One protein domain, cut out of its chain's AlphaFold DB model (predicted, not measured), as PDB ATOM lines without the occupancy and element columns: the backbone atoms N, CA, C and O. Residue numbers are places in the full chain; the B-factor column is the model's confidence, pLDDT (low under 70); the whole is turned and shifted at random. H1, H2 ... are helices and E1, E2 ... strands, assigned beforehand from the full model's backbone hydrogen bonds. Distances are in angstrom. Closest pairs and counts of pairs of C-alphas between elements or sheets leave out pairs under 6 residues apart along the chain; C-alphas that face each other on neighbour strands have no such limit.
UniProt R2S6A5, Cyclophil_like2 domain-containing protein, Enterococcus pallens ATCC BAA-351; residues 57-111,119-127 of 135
ATOM      1  N   LYS A  57     147.455  95.355  48.216       88.50
ATOM      2  CA  LYS A  57     146.717  96.459  48.846       88.50
ATOM      3  C   LYS A  57     147.171  97.799  48.293       88.50
ATOM      4  O   LYS A  57     148.369  98.060  48.191       88.50
ATOM      5  N   VAL A  58     146.210  98.655  47.970       88.31
ATOM      6  CA  VAL A  58     146.443 100.010  47.466       88.31
ATOM      7  C   VAL A  58     145.634 101.011  48.282       88.31
ATOM      8  O   VAL A  58     144.545 100.708  48.772       88.31
ATOM      9  N   THR A  59     146.176 102.213  48.463       90.38
ATOM     10  CA  THR A  59     145.443 103.322  49.078       90.38
ATOM     11  C   THR A  59     144.865 104.193  47.979       90.38
ATOM     12  O   THR A  59     145.600 104.737  47.158       90.38
ATOM     13  N   MET A  60     143.547 104.334  47.983       87.81
ATOM     14  CA  MET A  60     142.810 105.204  47.081       87.81
ATOM     15  C   MET A  60     142.375 106.455  47.840       87.81
ATOM     16  O   MET A  60     141.879 106.339  48.956       87.81
ATOM     17  N   SER A  61     142.542 107.638  47.248       88.94
ATOM     18  CA  SER A  61     142.069 108.896  47.835       88.94
ATOM     19  C   SER A  61     140.941 109.479  46.986       88.94
ATOM     20  O   SER A  61     141.128 109.680  45.788       88.94
ATOM     21  N   ILE A  62     139.780 109.731  47.595       85.69
ATOM     22  CA  ILE A  62     138.609 110.374  46.974       85.69
ATOM     23  C   ILE A  62     138.146 111.468  47.931       85.69
ATOM     24  O   ILE A  62     137.989 111.190  49.115       85.69
ATOM     25  N   ASP A  63     137.958 112.701  47.454       87.50
ATOM     26  CA  ASP A  63     137.491 113.833  48.274       87.50
ATOM     27  C   ASP A  63     138.258 113.992  49.605       87.50
ATOM     28  O   ASP A  63     137.684 114.228  50.666       87.50
ATOM     29  N   ASN A  64     139.587 113.817  49.552       86.12
ATOM     30  CA  ASN A  64     140.500 113.826  50.706       86.12
ATOM     31  C   ASN A  64     140.269 112.712  51.748       86.12
ATOM     32  O   ASN A  64     140.890 112.730  52.814       86.12
ATOM     33  N   GLN A  65     139.434 111.722  51.444       86.12
ATOM     34  CA  GLN A  65     139.253 110.510  52.234       86.12
ATOM     35  C   GLN A  65     140.062 109.364  51.634       86.12
ATOM     36  O   GLN A  65     140.064 109.151  50.424       86.12
ATOM     37  N   ASN A  66     140.750 108.612  52.493       88.31
ATOM     38  CA  ASN A  66     141.560 107.476  52.073       88.31
ATOM     39  C   ASN A  66     140.817 106.166  52.324       88.31
ATOM     40  O   ASN A  66     140.327 105.920  53.426       88.31
ATOM     41  N   TYR A  67     140.813 105.308  51.314       84.31
ATOM     42  CA  TYR A  67     140.223 103.981  51.332       84.31
ATOM     43  C   TYR A  67     141.318 102.955  51.081       84.31
ATOM     44  O   TYR A  67     142.137 103.107  50.170       84.31
ATOM     45  N   LEU A  68     141.341 101.910  51.902       86.50
ATOM     46  CA  LEU A  68     142.184 100.754  51.647       86.50
ATOM     47  C   LEU A  68     141.427  99.811  50.717       86.50
ATOM     48  O   LEU A  68     140.322  99.377  51.036       86.50
ATOM     49  N   VAL A  69     142.030  99.513  49.576       83.00
ATOM     50  CA  VAL A  69     141.457  98.661  48.539       83.00
ATOM     51  C   VAL A  69     142.355  97.439  48.400       83.00
ATOM     52  O   VAL A  69     143.562  97.577  48.192       83.00
ATOM     53  N   THR A  70     141.772  96.252  48.526       83.69
ATOM     54  CA  THR A  70     142.443  94.990  48.200       83.69
ATOM     55  C   THR A  70     142.108  94.631  46.758       83.69
ATOM     56  O   THR A  70     140.933  94.504  46.407       83.69
ATOM     57  N   LEU A  71     143.137  94.502  45.928       83.38
ATOM     58  CA  LEU A  71     143.032  93.986  44.570       83.38
ATOM     59  C   LEU A  71     143.098  92.459  44.611       83.38
ATOM     60  O   LEU A  71     143.839  91.888  45.419       83.38
ATOM     61  N   ASN A  72     142.341  91.802  43.741       80.25
ATOM     62  CA  ASN A  72     142.398  90.354  43.606       80.25
ATOM     63  C   ASN A  72     143.698  89.920  42.875       80.25
ATOM     64  O   ASN A  72     144.578  90.726  42.570       80.25
ATOM     65  N   ASP A  73     143.845  88.622  42.601       82.19
ATOM     66  CA  ASP A  73     145.032  88.061  41.933       82.19
ATOM     67  C   ASP A  73     144.908  87.972  40.390       82.19
ATOM     68  O   ASP A  73     145.640  87.214  39.741       82.19
ATOM     69  N   SER A  74     143.999  88.736  39.780       80.56
ATOM     70  CA  SER A  74     143.789  88.767  38.329       80.56
ATOM     71  C   SER A  74     144.968  89.411  37.589       80.56
ATOM     72  O   SER A  74     145.801  90.134  38.155       80.56
ATOM     73  N   GLN A  75     145.072  89.147  36.291       82.56
ATOM     74  CA  GLN A  75     146.051  89.805  35.432       82.56
ATOM     75  C   GLN A  75     145.739  91.306  35.290       82.56
ATOM     76  O   GLN A  75     146.664  92.128  35.303       82.56
ATOM     77  N   ALA A  76     144.455  91.671  35.270       79.25
ATOM     78  CA  ALA A  76     144.003  93.056  35.246       79.25
ATOM     79  C   ALA A  76     144.423  93.823  36.513       79.25
ATOM     80  O   ALA A  76     144.972  94.922  36.402       79.25
ATOM     81  N   ALA A  77     144.254  93.226  37.698       82.75
ATOM     82  CA  ALA A  77     144.681  93.769  38.990       82.75
ATOM     83  C   ALA A  77     146.181  94.076  39.014       82.75
ATOM     84  O   ALA A  77     146.616  95.166  39.397       82.75
ATOM     85  N   LYS A  78     146.988  93.112  38.555       85.69
ATOM     86  CA  LYS A  78     148.450  93.234  38.477       85.69
ATOM     87  C   LYS A  78     148.878  94.334  37.518       85.69
ATOM     88  O   LYS A  78     149.829  95.062  37.800       85.69
ATOM     89  N   ASP A  79     148.216  94.447  36.373       84.50
ATOM     90  CA  ASP A  79     148.528  95.483  35.396       84.50
ATOM     91  C   ASP A  79     148.084  96.866  35.865       84.50
ATOM     92  O   ASP A  79     148.833  97.825  35.683       84.50
ATOM     93  N   PHE A  80     146.950  96.962  36.556       85.06
ATOM     94  CA  PHE A  80     146.521  98.183  37.225       85.06
ATOM     95  C   PHE A  80     147.523  98.617  38.302       85.06
ATOM     96  O   PHE A  80     147.933  99.776  38.324       85.06
ATOM     97  N   TYR A  81     147.999  97.688  39.139       87.25
ATOM     98  CA  TYR A  81     148.995  97.974  40.177       87.25
ATOM     99  C   TYR A  81     150.286  98.583  39.601       87.25
ATOM    100  O   TYR A  81     150.853  99.508  40.179       87.25
ATOM    101  N   LYS A  82     150.727  98.128  38.418       88.75
ATOM    102  CA  LYS A  82     151.906  98.675  37.715       88.75
ATOM    103  C   LYS A  82     151.710 100.101  37.188       88.75
ATOM    104  O   LYS A  82     152.701 100.738  36.838       88.75
ATOM    105  N   LEU A  83     150.473 100.590  37.079       87.25
ATOM    106  CA  LEU A  83     150.181 101.961  36.643       87.25
ATOM    107  C   LEU A  83     150.272 102.976  37.787       87.25
ATOM    108  O   LEU A  83     150.223 104.176  37.527       87.25
ATOM    109  N   LEU A  84     150.378 102.522  39.038       90.62
ATOM    110  CA  LEU A  84     150.430 103.407  40.194       90.62
ATOM    111  C   LEU A  84     151.783 104.140  40.296       90.62
ATOM    112  O   LEU A  84     152.824 103.557  39.982       90.62
ATOM    113  N   PRO A  85     151.800 105.395  40.794       91.81
ATOM    114  CA  PRO A  85     150.649 106.184  41.249       91.81
ATOM    115  C   PRO A  85     149.821 106.749  40.084       91.81
ATOM    116  O   PRO A  85     150.370 107.212  39.086       91.81
ATOM    117  N   LEU A  86     148.493 106.755  40.237       89.06
ATOM    118  CA  LEU A  86     147.558 107.182  39.196       89.06
ATOM    119  C   LEU A  86     146.425 108.027  39.788       89.06
ATOM    120  O   LEU A  86     145.878 107.686  40.836       89.06
ATOM    121  N   THR A  87     146.051 109.095  39.086       88.19
ATOM    122  CA  THR A  87     144.885 109.931  39.402       88.19
ATOM    123  C   THR A  87     143.868 109.786  38.279       88.19
ATOM    124  O   THR A  87     144.216 109.966  37.113       88.19
ATOM    125  N   LEU A  88     142.623 109.465  38.629       85.69
ATOM    126  CA  LEU A  88     141.541 109.183  37.688       85.69
ATOM    127  C   LEU A  88     140.297 110.006  38.030       85.69
ATOM    128  O   LEU A  88     140.006 110.224  39.204       85.69
ATOM    129  N   ASN A  89     139.542 110.403  37.005       84.19
ATOM    130  CA  ASN A  89     138.213 110.986  37.173       84.19
ATOM    131  C   ASN A  89     137.174 109.863  37.135       84.19
ATOM    132  O   ASN A  89     137.082 109.157  36.132       84.19
ATOM    133  N   LEU A  90     136.423 109.700  38.224       83.25
ATOM    134  CA  LEU A  90     135.365 108.701  38.340       83.25
ATOM    135  C   LEU A  90     134.027 109.295  37.892       83.25
ATOM    136  O   LEU A  90     133.601 110.326  38.410       83.25
ATOM    137  N   GLU A  91     133.349 108.618  36.977       79.88
ATOM    138  CA  GLU A  91     132.010 108.951  36.498       79.88
ATOM    139  C   GLU A  91     131.000 107.916  36.994       79.88
ATOM    140  O   GLU A  91     131.313 106.733  37.111       79.88
ATOM    141  N   ASP A  92     129.775 108.350  37.280       78.62
ATOM    142  CA  ASP A  92     128.672 107.439  37.580       78.62
ATOM    143  C   ASP A  92     128.193 106.730  36.318       78.62
ATOM    144  O   ASP A  92     127.687 107.355  35.386       78.62
ATOM    145  N   TYR A  93     128.264 105.406  36.333       71.06
ATOM    146  CA  TYR A  93     127.623 104.557  35.350       71.06
ATOM    147  C   TYR A  93     126.390 103.897  35.971       71.06
ATOM    148  O   TYR A  93     126.463 103.208  36.988       71.06
ATOM    149  N   ASN A  94     125.222 104.157  35.377       75.81
ATOM    150  CA  ASN A  94     123.922 103.611  35.794       75.81
ATOM    151  C   ASN A  94     123.567 103.781  37.287       75.81
ATOM    152  O   ASN A  94     122.724 103.051  37.797       75.81
ATOM    153  N   GLN A  95     124.157 104.767  37.977       70.19
ATOM    154  CA  GLN A  95     123.946 105.066  39.408       70.19
ATOM    155  C   GLN A  95     124.363 103.943  40.381       70.19
ATOM    156  O   GLN A  95     124.155 104.078  41.584       70.19
ATOM    157  N   THR A  96     124.951 102.854  39.885       66.31
ATOM    158  CA  THR A  96     125.368 101.686  40.681       66.31
ATOM    159  C   THR A  96     126.873 101.438  40.625       66.31
ATOM    160  O   THR A  96     127.422 100.739  41.477       66.31
ATOM    161  N   GLU A  97     127.553 102.010  39.631       69.44
ATOM    162  CA  GLU A  97     128.968 101.786  39.362       69.44
ATOM    163  C   GLU A  97     129.687 103.123  39.191       69.44
ATOM    164  O   GLU A  97     129.135 104.066  38.621       69.44
ATOM    165  N   LYS A  98     130.939 103.211  39.649       73.94
ATOM    166  CA  LYS A  98     131.851 104.259  39.174       73.94
ATOM    167  C   LYS A  98     132.764 103.690  38.095       73.94
ATOM    168  O   LYS A  98     133.315 102.610  38.292       73.94
ATOM    169  N   ILE A  99     132.944 104.431  37.004       77.81
ATOM    170  CA  ILE A  99     133.874 104.122  35.911       77.81
ATOM    171  C   ILE A  99     134.955 105.196  35.806       77.81
ATOM    172  O   ILE A  99     134.693 106.362  36.065       77.81
ATOM    173  N   ALA A 100     136.162 104.836  35.376       80.06
ATOM    174  CA  ALA A 100     137.180 105.808  34.970       80.06
ATOM    175  C   ALA A 100     138.004 105.294  33.798       80.06
ATOM    176  O   ALA A 100     138.337 104.115  33.781       80.06
ATOM    177  N   ASP A 101     138.381 106.182  32.874       81.06
ATOM    178  CA  ASP A 101     139.272 105.862  31.757       81.06
ATOM    179  C   ASP A 101     140.737 105.711  32.208       81.06
ATOM    180  O   ASP A 101     141.358 106.653  32.702       81.06
ATOM    181  N   LEU A 102     141.321 104.535  31.977       81.75
ATOM    182  CA  LEU A 102     142.730 104.248  32.243       81.75
ATOM    183  C   LEU A 102     143.643 104.718  31.095       81.75
ATOM    184  O   LEU A 102     143.258 104.656  29.925       81.75
ATOM    185  N   PRO A 103     144.898 105.118  31.390       79.94
ATOM    186  CA  PRO A 103     145.868 105.513  30.364       79.94
ATOM    187  C   PRO A 103     146.332 104.339  29.487       79.94
ATOM    188  O   PRO A 103     146.848 104.551  28.389       79.94
ATOM    189  N   LYS A 104     146.154 103.101  29.961       78.31
ATOM    190  CA  LYS A 104     146.512 101.862  29.269       78.31
ATOM    191  C   LYS A 104     145.380 100.846  29.416       78.31
ATOM    192  O   LYS A 104     144.731 100.793  30.456       78.31
ATOM    193  N   GLU A 105     145.163 100.040  28.380       76.69
ATOM    194  CA  GLU A 105     144.289  98.870  28.463       76.69
ATOM    195  C   GLU A 105     144.874  97.828  29.424       76.69
ATOM    196  O   GLU A 105     146.086  97.581  29.430       76.69
ATOM    197  N   LEU A 106     144.001  97.245  30.242       79.31
ATOM    198  CA  LEU A 106     144.329  96.122  31.110       79.31
ATOM    199  C   LEU A 106     144.083  94.816  30.358       79.31
ATOM    200  O   LEU A 106     143.171  94.729  29.534       79.31
ATOM    201  N   ASP A 107     144.885  93.803  30.656       75.06
ATOM    202  CA  ASP A 107     144.640  92.451  30.176       75.06
ATOM    203  C   ASP A 107     143.544  91.797  31.030       75.06
ATOM    204  O   ASP A 107     143.744  91.537  32.214       75.06
ATOM    205  N   THR A 108     142.375  91.571  30.427       70.00
ATOM    206  CA  THR A 108     141.198  90.948  31.058       70.00
ATOM    207  C   THR A 108     140.966  89.520  30.559       70.00
ATOM    208  O   THR A 108     139.827  89.049  30.521       70.00
ATOM    209  N   SER A 109     142.010  88.844  30.073       69.75
ATOM    210  CA  SER A 109     141.914  87.492  29.503       69.75
ATOM    211  C   SER A 109     141.423  86.424  30.488       69.75
ATOM    212  O   SER A 109     140.938  85.377  30.060       69.75
ATOM    213  N   ASP A 110     141.510  86.692  31.786       68.38
ATOM    214  CA  ASP A 110     141.069  85.835  32.884       68.38
ATOM    215  C   ASP A 110     139.648  86.145  33.395       68.38
ATOM    216  O   ASP A 110     139.142  85.440  34.270       68.38
ATOM    217  N   ALA A 111     138.973  87.155  32.837       63.81
ATOM    218  CA  ALA A 111     137.606  87.498  33.214       63.81
ATOM    219  C   ALA A 111     136.576  86.498  32.630       63.81
ATOM    220  O   ALA A 111     136.675  86.108  31.461       63.81
ATOM    221  N   LYS A 119     135.606  96.128  25.374       45.91
ATOM    222  CA  LYS A 119     137.040  96.497  25.295       45.91
ATOM    223  C   LYS A 119     137.261  98.002  25.490       45.91
ATOM    224  O   LYS A 119     137.316  98.763  24.523       45.91
ATOM    225  N   ARG A 120     137.279  98.450  26.733       45.78
ATOM    226  CA  ARG A 120     137.254  99.852  27.118       45.78
ATOM    227  C   ARG A 120     137.856  99.925  28.498       45.78
ATOM    228  O   ARG A 120     137.715  99.032  29.328       45.78
ATOM    229  N   ARG A 121     138.596 101.003  28.665       56.09
ATOM    230  CA  ARG A 121     139.591 101.245  29.696       56.09
ATOM    231  C   ARG A 121     138.924 101.616  31.019       56.09
ATOM    232  O   ARG A 121     139.324 102.610  31.591       56.09
ATOM    233  N   TYR A 122     137.891 100.906  31.468       58.53
ATOM    234  CA  TYR A 122     137.120 101.327  32.637       58.53
ATOM    235  C   TYR A 122     137.568 100.620  33.915       58.53
ATOM    236  O   TYR A 122     137.537  99.396  34.002       58.53
ATOM    237  N   PHE A 123     137.957 101.402  34.920       62.25
ATOM    238  CA  PHE A 123     138.052 100.939  36.303       62.25
ATOM    239  C   PHE A 123     136.646 100.914  36.914       62.25
ATOM    240  O   PHE A 123     136.064 101.978  37.099       62.25
ATOM    241  N   LEU A 124     136.098  99.724  37.177       59.78
ATOM    242  CA  LEU A 124     134.755  99.546  37.735       59.78
ATOM    243  C   LEU A 124     134.807  99.451  39.264       59.78
ATOM    244  O   LEU A 124     135.360  98.503  39.816       59.78
ATOM    245  N   LEU A 125     134.163 100.399  39.946       61.53
ATOM    246  CA  LEU A 125     133.793 100.271  41.356       61.53
ATOM    247  C   LEU A 125     132.301  99.946  41.426       61.53
ATOM    248  O   LEU A 125     131.469 100.852  41.413       61.53
ATOM    249  N   CYS A 126     131.952  98.662  41.478       52.28
ATOM    250  CA  CYS A 126     130.583  98.257  41.788       52.28
ATOM    251  C   CYS A 126     130.334  98.524  43.276       52.28
ATOM    252  O   CYS A 126     131.000  97.942  44.136       52.28
ATOM    253  N   THR A 127     129.435  99.454  43.598       51.12
ATOM    254  CA  THR A 127     129.127  99.760  44.996       51.12
ATOM    255  C   THR A 127     127.948  98.909  45.449       51.12
ATOM    256  O   THR A 127     126.843  99.093  44.949       51.12
TER     257      THR A 127
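This is residues 57 to 111 and 119 to 127 of the 135 residues of the protein "Cyclophil_like2 domain-containing protein" of Enterococcus pallens ATCC BAA-351 (UniProt R2S6A5). Two separate strand hairpins, the larger of E1 and E2 and the smaller of E3 and E4, are joined through one short helix, H1; residues 125 to 126 pair antiparallel with residues 97 to 98 of E4. The printed part has 64 residues, under half in named elements, ordered E1, E2, H1, E3, E4, class mixed. It is compact, with a radius of gyration of the C-alphas of 11.8 A, spanning 32 by 26 by 20 A.

E1, residues 57 to 62, and E2, residues 65 to 71, form an antiparallel hairpin; N 60 and O 67 are within hydrogen-bond range at 2.9 A. The closest C-alphas of E2 and H1, residues 75 to 81, are those of Leu 71 and Ala 77, 5.8 A apart. In H1 every O i to N i+4 pair is within range. E3, residues 91 to 93, and E4, residues 97 to 99, form an antiparallel hairpin, with N 91 and O 99 at 2.8 A. E3 and E4 are apart from E1 and E2.

E1, 16.2 A long, begins at C-alpha 57 (146.717, 96.459, 48.846). E2 measures 18.6 A, H1 9.9 A, E3 6.3 A. E4, 6.4 A, ends at C-alpha 99 (133.874, 104.122, 35.911).

Residues 112 to 118 are not printed; C-alphas 111 and 119 are 12.0 A apart across this cut. No link is long. The pLDDT is under 70 at residues 96 to 97, 109 to 111 and 119 to 127.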